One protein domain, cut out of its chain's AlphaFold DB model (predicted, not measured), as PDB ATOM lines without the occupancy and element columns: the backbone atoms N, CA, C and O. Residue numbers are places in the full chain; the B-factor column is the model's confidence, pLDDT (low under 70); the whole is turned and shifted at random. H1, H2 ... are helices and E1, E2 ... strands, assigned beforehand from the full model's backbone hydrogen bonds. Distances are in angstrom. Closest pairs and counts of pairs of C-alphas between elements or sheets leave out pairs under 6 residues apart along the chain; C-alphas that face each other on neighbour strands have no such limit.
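What this domain is: This is residues 3 to 107 of the 200 residues of an uncharacterized protein of Streptococcus mitis (UniProt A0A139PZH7). A small twisted sheet of four parallel strands forms a wall, with the long helix H2 slanting over one face; H4 and H6 are on that same face and pack on different parts of H2. H3 folds back on H4 as a helical hairpin, H1 packs on H2 near that helix's beginning, and H5 packs on the edge strand E2. The printed part has 105 residues with six named helices and four named strands, in the order E1, H1, H2, E2, H3, H4, H5, E3, E4, H6, and the sheet's order is E2, E1, E3, E4. The class is mixed, helices and strands; the whole is compact, with a radius of gyration of the C-alphas of 12.6 A, and rounded, with spans of 33 by 31 by 24 A.

Where its parts are: E1, residues 3 to 5, begins at C-alpha 3 at (171.591, 138.688, 174.509). H1 follows at residues 8 to 14, 10.1 A long. H2, residues 18 to 32, is the longest helix at 21.2 A, from C-alpha 18 at (155.286, 140.221, 164.202) to C-alpha 32 at (161.880, 134.152, 183.456). E2 is residues 37 to 40, 10.3 A long, and H3 is residues 42 to 48. H4, residues 56 to 67, measures 16.9 A, and H5, residues 69 to 78, measures 14.8 A. E3 is residues 83 to 86, 9.3 A long, and E4 is residues 98 to 100. H6, residues 101 to 106, ends at C-alpha 106 at (165.600, 129.829, 163.091).

How they stand to each other: E1 and E3 are the inner strands, E2 and E4 the edge strands. E2 and E1 are parallel at 27 degrees, with N 39 and O 3 at 2.8 A, within hydrogen-bond range. E1 and E3 are parallel at 26 degrees, with N 4 and O 83 at 2.8 A. E3 and E4 are parallel at 45 degrees, with N 99 and O 84 at 3.0 A. From edge to edge the strands' lines turn by 92 degrees. E1, H1, H2 and E2 form a strand-helix-strand unit, two parallel neighbour strands joined through helices, with a right-handed crossover. H2, H4 and H6 on one face of the sheet make two layers, one of helices and one of strands. H2 is at a height over the sheet of 10.0 A, over E2, E1 and E3, and runs slantwise to the strands, at 47 degrees to E2 on the local plane. H2 is also the hub, touching three helices. It touches H1 with residues 20 to 21 alone, at a steep tilt of 65 degrees, opposite ways; the closest C-alphas, of Leu 12 and Val 20, are 6.5 A apart. H4 touches it with residues 57 to 62 alone, at a steep tilt of 64 degrees, the same way; the closest C-alphas, of Ala 28 and Ala 58, are 5.2 A apart. H2 touches H6 with residues 19 to 23 alone, only just about perpendicular at 71 degrees; the closest C-alphas, of Val 20 and Val 101, are 6.0 A apart. H3 and H4 form a helical hairpin at a shallow tilt of 11 degrees, opposite ways; their closest C-alphas, of Leu 45 and Arg 66, are 5.7 A apart. H5 only grazes the sheet with its residues 69 to 76, and the closest C-alphas of E2 and H5, of Ile 39 and Thr 72, are 5.8 A apart. H2 and H5 are apart. Every O i to N i+4 pair is within hydrogen-bond range in H2, H3, H4 and H6, against 2 of 3 in H1 and 5 of 6 in H5.

The domain as a whole: The two C-alphas farthest apart, of Glu 16 and Val 78, are 34.7 A apart. The printed part has no cut. The link from E3 to E4, 11 residues, is long. The mean pLDDT of the printed part is 90.5, and residues 94 to 96, within that link, are under 70.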
ATOM      1  N   PHE A   3     172.102 137.934 175.648       91.81
ATOM      2  CA  PHE A   3     171.591 138.688 174.509       91.81
ATOM      3  C   PHE A   3     171.523 140.173 174.837       91.81
ATOM      4  O   PHE A   3     170.974 140.553 175.869       91.81
ATOM      5  N   GLU A   4     172.039 141.003 173.944       93.88
ATOM      6  CA  GLU A   4     171.828 142.441 173.934       93.88
ATOM      7  C   GLU A   4     170.741 142.799 172.920       93.88
ATOM      8  O   GLU A   4     170.828 142.394 171.768       93.88
ATOM      9  N   ILE A   5     169.732 143.572 173.317       95.31
ATOM     10  CA  ILE A   5     168.727 144.096 172.381       95.31
ATOM     11  C   ILE A   5     169.208 145.452 171.870       95.31
ATOM     12  O   ILE A   5     169.274 146.414 172.640       95.31
ATOM     13  N   HIS A   6     169.526 145.539 170.579       95.06
ATOM     14  CA  HIS A   6     169.922 146.795 169.956       95.06
ATOM     15  C   HIS A   6     168.704 147.685 169.668       95.06
ATOM     16  O   HIS A   6     167.609 147.207 169.364       95.06
ATOM     17  N   LYS A   7     168.906 149.009 169.687       95.12
ATOM     18  CA  LYS A   7     167.852 150.007 169.424       95.12
ATOM     19  C   LYS A   7     167.162 149.851 168.066       95.12
ATOM     20  O   LYS A   7     166.022 150.265 167.911       95.12
ATOM     21  N   SER A   8     167.810 149.217 167.092       94.50
ATOM     22  CA  SER A   8     167.197 148.939 165.787       94.50
ATOM     23  C   SER A   8     165.969 148.038 165.868       94.50
ATOM     24  O   SER A   8     165.083 148.148 165.033       94.50
ATOM     25  N   CYS A   9     165.880 147.166 166.876       95.25
ATOM     26  CA  CYS A   9     164.687 146.345 167.082       95.25
ATOM     27  C   CYS A   9     163.451 147.194 167.416       95.25
ATOM     28  O   CYS A   9     162.330 146.744 167.210       95.25
ATOM     29  N   LEU A  10     163.639 148.426 167.907       96.00
ATOM     30  CA  LEU A  10     162.534 149.348 168.161       96.00
ATOM     31  C   LEU A  10     161.894 149.843 166.862       96.00
ATOM     32  O   LEU A  10     160.693 150.084 166.849       96.00
ATOM     33  N   GLN A  11     162.674 149.967 165.783       92.94
ATOM     34  CA  GLN A  11     162.143 150.347 164.475       92.94
ATOM     35  C   GLN A  11     161.200 149.264 163.944       92.94
ATOM     36  O   GLN A  11     160.071 149.574 163.592       92.94
ATOM     37  N   LEU A  12     161.617 147.996 163.999       93.56
ATOM     38  CA  LEU A  12     160.758 146.867 163.623       93.56
ATOM     39  C   LEU A  12     159.472 146.816 164.464       93.56
ATOM     40  O   LEU A  12     158.398 146.541 163.947       93.56
ATOM     41  N   LEU A  13     159.557 147.134 165.762       94.62
ATOM     42  CA  LEU A  13     158.367 147.236 166.612       94.62
ATOM     43  C   LEU A  13     157.450 148.393 166.202       94.62
ATOM     44  O   LEU A  13     156.238 148.268 166.319       94.62
ATOM     45  N   ALA A  14     158.008 149.526 165.775       92.81
ATOM     46  CA  ALA A  14     157.225 150.660 165.286       92.81
ATOM     47  C   ALA A  14     156.545 150.354 163.940       92.81
ATOM     48  O   ALA A  14     155.477 150.888 163.663       92.81
ATOM     49  N   GLU A  15     157.147 149.474 163.143       94.38
ATOM     50  CA  GLU A  15     156.595 148.929 161.898       94.38
ATOM     51  C   GLU A  15     155.612 147.761 162.144       94.38
ATOM     52  O   GLU A  15     155.133 147.152 161.193       94.38
ATOM     53  N   GLU A  16     155.293 147.463 163.411       93.69
ATOM     54  CA  GLU A  16     154.411 146.368 163.842       93.69
ATOM     55  C   GLU A  16     154.833 144.981 163.324       93.69
ATOM     56  O   GLU A  16     154.003 144.088 163.141       93.69
ATOM     57  N   ASP A  17     156.137 144.770 163.126       93.44
ATOM     58  CA  ASP A  17     156.670 143.496 162.659       93.44
ATOM     59  C   ASP A  17     156.366 142.373 163.690       93.44
ATOM     60  O   ASP A  17     156.767 142.453 164.866       93.44
ATOM     61  N   PRO A  18     155.641 141.307 163.295       92.69
ATOM     62  CA  PRO A  18     155.286 140.221 164.202       92.69
ATOM     63  C   PRO A  18     156.498 139.390 164.649       92.69
ATOM     64  O   PRO A  18     156.492 138.851 165.763       92.69
ATOM     65  N   ASP A  19     157.554 139.310 163.838       94.12
ATOM     66  CA  ASP A  19     158.736 138.496 164.115       94.12
ATOM     67  C   ASP A  19     159.529 139.077 165.287       94.12
ATOM     68  O   ASP A  19     159.896 138.353 166.220       94.12
ATOM     69  N   VAL A  20     159.734 140.400 165.310       95.38
ATOM     70  CA  VAL A  20     160.417 141.051 166.440       95.38
ATOM     71  C   VAL A  20     159.588 140.947 167.721       95.38
ATOM     72  O   VAL A  20     160.147 140.708 168.796       95.38
ATOM     73  N   CYS A  21     158.257 141.046 167.622       95.00
ATOM     74  CA  CYS A  21     157.362 140.853 168.763       95.00
ATOM     75  C   CYS A  21     157.510 139.436 169.336       95.00
ATOM     76  O   CYS A  21     157.715 139.267 170.543       95.00
ATOM     77  N   SER A  22     157.469 138.422 168.468       94.38
ATOM     78  CA  SER A  22     157.632 137.012 168.830       94.38
ATOM     79  C   SER A  22     158.985 136.738 169.493       94.38
ATOM     80  O   SER A  22     159.046 136.142 170.575       94.38
ATOM     81  N   VAL A  23     160.076 137.250 168.912       94.56
ATOM     82  CA  VAL A  23     161.430 137.112 169.467       94.56
ATOM     83  C   VAL A  23     161.531 137.749 170.850       94.56
ATOM     84  O   VAL A  23     162.034 137.115 171.780       94.56
ATOM     85  N   LEU A  24     161.033 138.973 171.036       96.19
ATOM     86  CA  LEU A  24     161.152 139.674 172.317       96.19
ATOM     87  C   LEU A  24     160.294 139.037 173.418       96.19
ATOM     88  O   LEU A  24     160.758 138.917 174.557       96.19
ATOM     89  N   ASN A  25     159.086 138.569 173.089       96.12
ATOM     90  CA  ASN A  25     158.247 137.809 174.020       96.12
ATOM     91  C   ASN A  25     158.899 136.466 174.396       96.12
ATOM     92  O   ASN A  25     158.935 136.094 175.576       96.12
ATOM     93  N   SER A  26     159.496 135.772 173.424       93.31
ATOM     94  CA  SER A  26     160.217 134.512 173.643       93.31
ATOM     95  C   SER A  26     161.452 134.708 174.521       93.31
ATOM     96  O   SER A  26     161.641 133.988 175.503       93.31
ATOM     97  N   LEU A  27     162.259 135.738 174.248       93.62
ATOM     98  CA  LEU A  27     163.409 136.100 175.078       93.62
ATOM     99  C   LEU A  27     162.986 136.394 176.511       93.62
ATOM    100  O   LEU A  27     163.629 135.910 177.444       93.62
ATOM    101  N   ALA A  28     161.905 137.154 176.695       95.12
ATOM    102  CA  ALA A  28     161.399 137.477 178.017       95.12
ATOM    103  C   ALA A  28     160.913 136.231 178.773       95.12
ATOM    104  O   ALA A  28     161.213 136.053 179.956       95.12
ATOM    105  N   THR A  29     160.212 135.334 178.086       93.75
ATOM    106  CA  THR A  29     159.785 134.047 178.644       93.75
ATOM    107  C   THR A  29     160.986 133.203 179.068       93.75
ATOM    108  O   THR A  29     161.035 132.718 180.200       93.75
ATOM    109  N   ASN A  30     162.003 133.100 178.212       90.56
ATOM    110  CA  ASN A  30     163.234 132.366 178.500       90.56
ATOM    111  C   ASN A  30     164.002 132.971 179.674       90.56
ATOM    112  O   ASN A  30     164.519 132.238 180.516       90.56
ATOM    113  N   ARG A  31     164.001 134.300 179.804       90.69
ATOM    114  CA  ARG A  31     164.644 134.982 180.931       90.69
ATOM    115  C   ARG A  31     163.985 134.649 182.256       90.69
ATOM    116  O   ARG A  31     164.684 134.497 183.258       90.69
ATOM    117  N   ARG A  32     162.655 134.545 182.269       89.38
ATOM    118  CA  ARG A  32     161.880 134.152 183.456       89.38
ATOM    119  C   ARG A  32     162.086 132.688 183.831       89.38
ATOM    120  O   ARG A  32     161.991 132.366 185.006       89.38
ATOM    121  N   LYS A  33     162.386 131.838 182.848       87.44
ATOM    122  CA  LYS A  33     162.808 130.441 183.035       87.44
ATOM    123  C   LYS A  33     164.311 130.292 183.315       87.44
ATOM    124  O   LYS A  33     164.802 129.173 183.356       87.44
ATOM    125  N   GLU A  34     165.034 131.406 183.463       85.00
ATOM    126  CA  GLU A  34     166.478 131.440 183.748       85.00
ATOM    127  C   GLU A  34     167.364 130.817 182.646       85.00
ATOM    128  O   GLU A  34     168.507 130.442 182.886       85.00
ATOM    129  N   LEU A  35     166.867 130.754 181.407       85.56
ATOM    130  CA  LEU A  35     167.571 130.150 180.263       85.56
ATOM    131  C   LEU A  35     168.509 131.138 179.547       85.56
ATOM    132  O   LEU A  35     169.463 130.766 178.854       85.56
ATOM    133  N   ASN A  36     168.261 132.436 179.712       88.31
ATOM    134  CA  ASN A  36     169.091 133.485 179.138       88.31
ATOM    135  C   ASN A  36     169.283 134.667 180.100       88.31
ATOM    136  O   ASN A  36     168.678 134.758 181.167       88.31
ATOM    137  N   VAL A  37     170.154 135.580 179.688       89.94
ATOM    138  CA  VAL A  37     170.359 136.899 180.273       89.94
ATOM    139  C   VAL A  37     170.090 137.921 179.181       89.94
ATOM    140  O   VAL A  37     170.529 137.742 178.047       89.94
ATOM    141  N   ILE A  38     169.367 138.984 179.529       93.75
ATOM    142  CA  ILE A  38     169.028 140.074 178.614       93.75
ATOM    143  C   ILE A  38     169.727 141.343 179.097       93.75
ATOM    144  O   ILE A  38     169.609 141.717 180.266       93.75
ATOM    145  N   ILE A  39     170.425 141.995 178.177       93.50
ATOM    146  CA  ILE A  39     171.069 143.296 178.315       93.50
ATOM    147  C   ILE A  39     170.419 144.228 177.288       93.50
ATOM    148  O   ILE A  39     170.010 143.799 176.214       93.50
ATOM    149  N   ALA A  40     170.263 145.497 177.633       94.31
ATOM    150  CA  ALA A  40     169.784 146.523 176.720       94.31
ATOM    151  C   ALA A  40     170.092 147.897 177.313       94.31
ATOM    152  O   ALA A  40     170.222 148.041 178.538       94.31
ATOM    153  N   ASP A  41     170.172 148.898 176.443       93.62
ATOM    154  CA  ASP A  41     170.317 150.281 176.866       93.62
ATOM    155  C   ASP A  41     169.053 150.814 177.551       93.62
ATOM    156  O   ASP A  41     167.973 150.212 177.559       93.62
ATOM    157  N   ARG A  42     169.225 151.954 178.224       95.12
ATOM    158  CA  ARG A  42     168.200 152.542 179.088       95.12
ATOM    159  C   ARG A  42     166.941 152.906 178.310       95.12
ATOM    160  O   ARG A  42     165.846 152.588 178.763       95.12
ATOM    161  N   ASP A  43     167.132 153.584 177.193       96.06
ATOM    162  CA  ASP A  43     166.111 154.012 176.243       96.06
ATOM    163  C   ASP A  43     165.385 152.815 175.620       96.06
ATOM    164  O   ASP A  43     164.155 152.797 175.597       96.06
ATOM    165  N   VAL A  44     166.122 151.768 175.237       97.06
ATOM    166  CA  VAL A  44     165.546 150.512 174.735       97.06
ATOM    167  C   VAL A  44     164.609 149.896 175.773       97.06
ATOM    168  O   VAL A  44     163.446 149.620 175.482       97.06
ATOM    169  N   LEU A  45     165.058 149.736 177.020       97.62
ATOM    170  CA  LEU A  45     164.216 149.193 178.092       97.62
ATOM    171  C   LEU A  45     163.039 150.111 178.460       97.62
ATOM    172  O   LEU A  45     161.973 149.614 178.834       97.62
ATOM    173  N   ASP A  46     163.223 151.431 178.377       97.50
ATOM    174  CA  ASP A  46     162.157 152.404 178.612       97.50
ATOM    175  C   ASP A  46     161.065 152.335 177.538       97.50
ATOM    176  O   ASP A  46     159.896 152.452 177.896       97.50
ATOM    177  N   TYR A  47     161.411 152.052 176.279       98.00
ATOM    178  CA  TYR A  47     160.437 151.785 175.220       98.00
ATOM    179  C   TYR A  47     159.724 150.440 175.428       98.00
ATOM    180  O   TYR A  47     158.492 150.362 175.460       98.00
ATOM    181  N   LEU A  48     160.496 149.365 175.620       98.12
ATOM    182  CA  LEU A  48     159.972 147.997 175.681       98.12
ATOM    183  C   LEU A  48     159.007 147.775 176.851       98.12
ATOM    184  O   LEU A  48     158.032 147.042 176.716       98.12
ATOM    185  N   LYS A  49     159.230 148.416 178.007       97.31
ATOM    186  CA  LYS A  49     158.327 148.266 179.164       97.31
ATOM    187  C   LYS A  49     156.920 148.835 178.909       97.31
ATOM    188  O   LYS A  49     155.980 148.415 179.583       97.31
ATOM    189  N   SER A  50     156.772 149.782 177.977       96.56
ATOM    190  CA  SER A  50     155.497 150.428 177.628       96.56
ATOM    191  C   SER A  50     154.896 149.959 176.301       96.56
ATOM    192  O   SER A  50     153.728 150.242 176.055       96.56
ATOM    193  N   CYS A  51     155.640 149.220 175.475       96.69
ATOM    194  CA  CYS A  51     155.198 148.781 174.150       96.69
ATOM    195  C   CYS A  51     154.020 147.790 174.223       96.69
ATOM    196  O   CYS A  51     154.177 146.656 174.676       96.69
ATOM    197  N   THR A  52     152.831 148.207 173.778       96.00
ATOM    198  CA  THR A  52     151.582 147.429 173.881       96.00
ATOM    199  C   THR A  52     151.522 146.208 172.969       96.00
ATOM    200  O   THR A  52     150.747 145.304 173.264       96.00
ATOM    201  N   LEU A  53     152.360 146.153 171.928       96.88
ATOM    202  CA  LEU A  53     152.530 144.974 171.070       96.88
ATOM    203  C   LEU A  53     153.146 143.788 171.831       96.88
ATOM    204  O   LEU A  53     152.968 142.632 171.456       96.88
ATOM    205  N   LEU A  54     153.865 144.064 172.923       97.38
ATOM    206  CA  LEU A  54     154.471 143.040 173.761       97.38
ATOM    207  C   LEU A  54     153.500 142.548 174.830       97.38
ATOM    208  O   LEU A  54     152.740 143.309 175.448       97.38
ATOM    209  N   GLU A  55     153.609 141.259 175.138       97.38
ATOM    210  CA  GLU A  55     152.805 140.636 176.175       97.38
ATOM    211  C   GLU A  55     153.016 141.324 177.528       97.38
ATOM    212  O   GLU A  55     154.107 141.791 177.877       97.38
ATOM    213  N   ALA A  56     151.974 141.328 178.362       97.12
ATOM    214  CA  ALA A  56     152.041 141.926 179.695       97.12
ATOM    215  C   ALA A  56     153.202 141.360 180.535       97.12
ATOM    216  O   ALA A  56     153.841 142.087 181.300       97.12
ATOM    217  N   ASN A  57     153.512 140.070 180.378       96.25
ATOM    218  CA  ASN A  57     154.618 139.427 181.082       96.25
ATOM    219  C   ASN A  57     155.994 139.877 180.581       96.25
ATOM    220  O   ASN A  57     156.893 140.044 181.412       96.25
ATOM    221  N   ALA A  58     156.148 140.113 179.275       97.69
ATOM    222  CA  ALA A  58     157.372 140.653 178.698       97.69
ATOM    223  C   ALA A  58     157.598 142.099 179.155       97.69
ATOM    224  O   ALA A  58     158.651 142.415 179.710       97.69
ATOM    225  N   ARG A  59     156.567 142.949 179.079       98.12
ATOM    226  CA  ARG A  59     156.617 144.330 179.594       98.12
ATOM    227  C   ARG A  59     157.003 144.408 181.071       98.12
ATOM    228  O   ARG A  59     157.856 145.212 181.455       98.12
ATOM    229  N   ARG A  60     156.424 143.544 181.915       97.56
ATOM    230  CA  ARG A  60     156.781 143.438 183.344       97.56
ATOM    231  C   ARG A  60     158.249 143.068 183.541       97.56
ATOM    232  O   ARG A  60     158.905 143.649 184.407       97.56
ATOM    233  N   LEU A  61     158.773 142.136 182.744       97.00
ATOM    234  CA  LEU A  61     160.189 141.782 182.787       97.00
ATOM    235  C   LEU A  61     161.072 142.965 182.372       97.00
ATOM    236  O   LEU A  61     162.016 143.276 183.091       97.00
ATOM    237  N   PHE A  62     160.775 143.646 181.265       97.94
ATOM    238  CA  PHE A  62     161.582 144.788 180.821       97.94
ATOM    239  C   PHE A  62     161.553 145.937 181.834       97.94
ATOM    240  O   PHE A  62     162.590 146.530 182.115       97.94
ATOM    241  N   SER A  63     160.415 146.169 182.497       97.69
ATOM    242  CA  SER A  63     160.326 147.077 183.648       97.69
ATOM    243  C   SER A  63     161.235 146.643 184.811       97.69
ATOM    244  O   SER A  63     161.943 147.460 185.405       97.69
ATOM    245  N   TYR A  64     161.287 145.344 185.123       95.50
ATOM    246  CA  TYR A  64     162.208 144.802 186.125       95.50
ATOM    247  C   TYR A  64     163.681 144.997 185.733       95.50
ATOM    248  O   TYR A  64     164.451 145.520 186.541       95.50
ATOM    249  N   LEU A  65     164.059 144.657 184.497       95.38
ATOM    250  CA  LEU A  65     165.419 144.845 183.980       95.38
ATOM    251  C   LEU A  65     165.817 146.324 183.985       95.38
ATOM    252  O   LEU A  65     166.932 146.663 184.372       95.38
ATOM    253  N   ARG A  66     164.883 147.226 183.665       96.50
ATOM    254  CA  ARG A  66     165.104 148.676 183.695       96.50
ATOM    255  C   ARG A  66     165.492 149.200 185.077       96.50
ATOM    256  O   ARG A  66     166.315 150.115 185.170       96.50
ATOM    257  N   ARG A  67     164.914 148.640 186.146       95.12
ATOM    258  CA  ARG A  67     165.274 148.971 187.539       95.12
ATOM    259  C   ARG A  67     166.661 148.444 187.914       95.12
ATOM    260  O   ARG A  67     167.368 149.078 188.691       95.12
ATOM    261  N   LYS A  68     167.068 147.327 187.314       91.69
ATOM    262  CA  LYS A  68     168.348 146.638 187.541       91.69
ATOM    263  C   LYS A  68     169.395 146.905 186.459       91.69
ATOM    264  O   LYS A  68     170.354 146.157 186.325       91.69
ATOM    265  N   ILE A  69     169.256 147.998 185.710       92.00
ATOM    266  CA  ILE A  69     170.150 148.305 184.584       92.00
ATOM    267  C   ILE A  69     171.626 148.443 184.991       92.00
ATOM    268  O   ILE A  69     172.519 148.226 184.182       92.00
ATOM    269  N   HIS A  70     171.903 148.808 186.244       88.81
ATOM    270  CA  HIS A  70     173.270 148.852 186.757       88.81
ATOM    271  C   HIS A  70     173.888 147.445 186.826       88.81
ATOM    272  O   HIS A  70     175.028 147.276 186.414       88.81
ATOM    273  N   GLU A  71     173.121 146.424 187.232       87.56
ATOM    274  CA  GLU A  71     173.578 145.027 187.279       87.56
ATOM    275  C   GLU A  71     173.954 144.522 185.876       87.56
ATOM    276  O   GLU A  71     175.010 143.921 185.688       87.56
ATOM    277  N   THR A  72     173.125 144.804 184.864       83.88
ATOM    278  CA  THR A  72     173.387 144.373 183.480       83.88
ATOM    279  C   THR A  72     174.528 145.150 182.822       83.88
ATOM    280  O   THR A  72     175.261 144.577 182.017       83.88
ATOM    281  N   LYS A  73     174.729 146.424 183.184       85.31
ATOM    282  CA  LYS A  73     175.889 147.214 182.743       85.31
ATOM    283  C   LYS A  73     177.201 146.690 183.314       85.31
ATOM    284  O   LYS A  73     178.163 146.568 182.563       85.31
ATOM    285  N   GLU A  74     177.247 146.366 184.605       85.81
ATOM    286  CA  GLU A  74     178.449 145.770 185.200       85.81
ATOM    287  C   GLU A  74     178.728 144.385 184.614       85.81
ATOM    288  O   GLU A  74     179.875 144.082 184.287       85.81
ATOM    289  N   LEU A  75     177.686 143.581 184.368       84.56
ATOM    290  CA  LEU A  75     177.837 142.304 183.674       84.56
ATOM    291  C   LEU A  75     178.485 142.487 182.294       84.56
ATOM    292  O   LEU A  75     179.435 141.778 181.975       84.56
ATOM    293  N   LYS A  76     178.022 143.466 181.504       83.50
ATOM    294  CA  LYS A  76     178.557 143.761 180.165       83.50
ATOM    295  C   LYS A  76     180.068 144.052 180.173       83.50
ATOM    296  O   LYS A  76     180.736 143.746 179.196       83.50
ATOM    297  N   LYS A  77     180.617 144.597 181.267       85.06
ATOM    298  CA  LYS A  77     182.058 144.893 181.401       85.06
ATOM    299  C   LYS A  77     182.922 143.653 181.629       85.06
ATOM    300  O   LYS A  77     184.103 143.678 181.300       85.06
ATOM    301  N   VAL A  78     182.367 142.608 182.242       82.50
ATOM    302  CA  VAL A  78     183.123 141.402 182.624       82.50
ATOM    303  C   VAL A  78     182.923 140.240 181.653       82.50
ATOM    304  O   VAL A  78     183.720 139.304 181.644       82.50
ATOM    305  N   VAL A  79     181.873 140.278 180.831       79.31
ATOM    306  CA  VAL A  79     181.602 139.234 179.838       79.31
ATOM    307  C   VAL A  79     182.336 139.529 178.535       79.31
ATOM    308  O   VAL A  79     182.210 140.603 177.959       79.31
ATOM    309  N   SER A  80     183.081 138.545 178.035       76.31
ATOM    310  CA  SER A  80     183.811 138.674 176.769       76.31
ATOM    311  C   SER A  80     182.951 138.390 175.536       76.31
ATOM    312  O   SER A  80     183.366 138.693 174.420       76.31
ATOM    313  N   ARG A  81     181.775 137.767 175.712       78.38
ATOM    314  CA  ARG A  81     180.893 137.343 174.616       78.38
ATOM    315  C   ARG A  81     179.422 137.478 174.981       78.38
ATOM    316  O   ARG A  81     178.977 136.989 176.019       78.38
ATOM    317  N   TYR A  82     178.668 138.079 174.072       85.56
ATOM    318  CA  TYR A  82     177.211 138.123 174.053       85.56
ATOM    319  C   TYR A  82     176.754 138.399 172.615       85.56
ATOM    320  O   TYR A  82     177.536 138.921 171.823       85.56
ATOM    321  N   TYR A  83     175.513 138.046 172.283       88.50
ATOM    322  CA  TYR A  83     174.947 138.309 170.959       88.50
ATOM    323  C   TYR A  83     174.177 139.624 170.958       88.50
ATOM    324  O   TYR A  83     173.288 139.794 171.789       88.50
ATOM    325  N   THR A  84     174.474 140.520 170.024       92.44
ATOM    326  CA  THR A  84     173.682 141.733 169.803       92.44
ATOM    327  C   THR A  84     172.604 141.441 168.768       92.44
ATOM    328  O   THR A  84     172.895 141.129 167.615       92.44
ATOM    329  N   ILE A  85     171.351 141.517 169.206       93.44
ATOM    330  CA  ILE A  85     170.167 141.302 168.388       93.44
ATOM    331  C   ILE A  85     169.874 142.583 167.626       93.44
ATOM    332  O   ILE A  85     169.626 143.621 168.243       93.44
ATOM    333  N   VAL A  86     169.881 142.497 166.302       93.94
ATOM    334  CA  VAL A  86     169.684 143.631 165.397       93.94
ATOM    335  C   VAL A  86     168.523 143.385 164.438       93.94
ATOM    336  O   VAL A  86     168.095 142.251 164.226       93.94
ATOM    337  N   ALA A  87     168.020 144.464 163.837       90.62
ATOM    338  CA  ALA A  87     166.960 144.371 162.836       90.62
ATOM    339  C   ALA A  87     167.455 143.739 161.526       90.62
ATOM    340  O   ALA A  87     166.756 142.934 160.922       90.62
ATOM    341  N   ASN A  88     168.671 144.085 161.096       86.38
ATOM    342  CA  ASN A  88     169.274 143.586 159.864       86.38
ATOM    343  C   ASN A  88     170.809 143.540 159.965       86.38
ATOM    344  O   ASN A  88     171.405 144.185 160.827       86.38
ATOM    345  N   ASN A  89     171.439 142.798 159.052       76.38
ATOM    346  CA  ASN A  89     172.892 142.589 159.005       76.38
ATOM    347  C   ASN A  89     173.709 143.823 158.582       76.38
ATOM    348  O   ASN A  89     174.932 143.774 158.636       76.38
ATOM    349  N   GLY A  90     173.067 144.916 158.156       77.25
ATOM    350  CA  GLY A  90     173.751 146.167 157.808       77.25
ATOM    351  C   GLY A  90     174.128 147.020 159.021       77.25
ATOM    352  O   GLY A  90     174.694 148.097 158.861       77.25
ATOM    353  N   ILE A  91     173.786 146.574 160.231       80.31
ATOM    354  CA  ILE A  91     174.033 147.311 161.467       80.31
ATOM    355  C   ILE A  91     175.401 146.933 162.013       80.31
ATOM    356  O   ILE A  91     175.596 145.828 162.512       80.31
ATOM    357  N   GLU A  92     176.334 147.878 161.966       75.00
ATOM    358  CA  GLU A  92     177.625 147.733 162.626       75.00
ATOM    359  C   GLU A  92     177.472 147.938 164.135       75.00
ATOM    360  O   GLU A  92     176.818 148.871 164.605       75.00
ATOM    361  N   CYS A  93     178.068 147.036 164.906       73.88
ATOM    362  CA  CYS A  93     178.168 147.123 166.354       73.88
ATOM    363  C   CYS A  93     179.636 146.924 166.733       73.88
ATOM    364  O   CYS A  93     180.322 146.104 166.125       73.88
ATOM    365  N   ASP A  94     180.096 147.595 167.793       66.88
ATOM    366  CA  ASP A  94     181.459 147.429 168.331       66.88
ATOM    367  C   ASP A  94     181.756 145.974 168.765       66.88
ATOM    368  O   ASP A  94     182.906 145.588 168.980       66.88
ATOM    369  N   ASN A  95     180.707 145.153 168.874       64.88
ATOM    370  CA  ASN A  95     180.747 143.753 169.249       64.88
ATOM    371  C   ASN A  95     180.652 142.820 168.032       64.88
ATOM    372  O   ASN A  95     179.781 142.960 167.180       64.88
ATOM    373  N   CYS A  96     181.501 141.791 168.002       64.25
ATOM    374  CA  CYS A  96     181.681 140.905 166.846       64.25
ATOM    375  C   CYS A  96     180.612 139.810 166.659       64.25
ATOM    376  O   CYS A  96     180.699 139.037 165.707       64.25
ATOM    377  N   HIS A  97     179.615 139.710 167.541       83.06
ATOM    378  CA  HIS A  97     178.587 138.665 167.489       83.06
ATOM    379  C   HIS A  97     177.202 139.277 167.280       83.06
ATOM    380  O   HIS A  97     176.424 139.441 168.218       83.06
ATOM    381  N   ILE A  98     176.910 139.622 166.031       88.06
ATOM    382  CA  ILE A  98     175.610 140.142 165.606       88.06
ATOM    383  C   ILE A  98     174.705 138.967 165.219       88.06
ATOM    384  O   ILE A  98     175.157 137.999 164.607       88.06
ATOM    385  N   ILE A  99     173.432 139.039 165.600       89.62
ATOM    386  CA  ILE A  99     172.399 138.083 165.197       89.62
ATOM    387  C   ILE A  99     171.127 138.842 164.816       89.62
ATOM    388  O   ILE A  99     170.726 139.770 165.519       89.62
ATOM    389  N   THR A 100     170.482 138.481 163.708       91.62
ATOM    390  CA  THR A 100     169.224 139.135 163.320       91.62
ATOM    391  C   THR A 100     168.029 138.536 164.051       91.62
ATOM    392  O   THR A 100     168.081 137.407 164.547       91.62
ATOM    393  N   VAL A 101     166.915 139.269 164.074       89.81
ATOM    394  CA  VAL A 101     165.612 138.742 164.517       89.81
ATOM    395  C   VAL A 101     165.278 137.430 163.789       89.81
ATOM    396  O   VAL A 101     164.940 136.437 164.432       89.81
ATOM    397  N   SER A 102     165.465 137.387 162.467       88.38
ATOM    398  CA  SER A 102     165.194 136.196 161.653       88.38
ATOM    399  C   SER A 102     166.105 135.010 161.990       88.38
ATOM    400  O   SER A 102     165.659 133.864 161.947       88.38
ATOM    401  N   ASP A 103     167.370 135.249 162.346       88.38
ATOM    402  CA  ASP A 103     168.289 134.181 162.765       88.38
ATOM    403  C   ASP A 103     167.879 133.573 164.110       88.38
ATOM    404  O   ASP A 103     168.009 132.364 164.305       88.38
ATOM    405  N   ILE A 104     167.349 134.392 165.026       87.56
ATOM    406  CA  ILE A 104     166.838 133.909 166.314       87.56
ATOM    407  C   ILE A 104     165.623 133.017 166.123       87.56
ATOM    408  O   ILE A 104     165.537 131.981 166.771       87.56
ATOM    409  N   LEU A 105     164.710 133.374 165.222       86.25
ATOM    410  CA  LEU A 105     163.549 132.530 164.934       86.25
ATOM    411  C   LEU A 105     163.944 131.161 164.367       86.25
ATOM    412  O   LEU A 105     163.249 130.176 164.600       86.25
ATOM    413  N   LYS A 106     165.073 131.082 163.654       84.94
ATOM    414  CA  LYS A 106     165.600 129.829 163.091       84.94
ATOM    415  C   LYS A 106     166.406 128.996 164.092       84.94
ATOM    416  O   LYS A 106     166.577 127.800 163.870       84.94
ATOM    417  N   LYS A 107     166.946 129.605 165.154       78.50
ATOM    418  CA  LYS A 107     167.801 128.940 166.150       78.50
ATOM    419  C   LYS A 107     167.056 128.755 167.476       78.50
ATOM    420  O   LYS A 107     166.679 129.715 168.139       78.50
TER     421      LYS A 107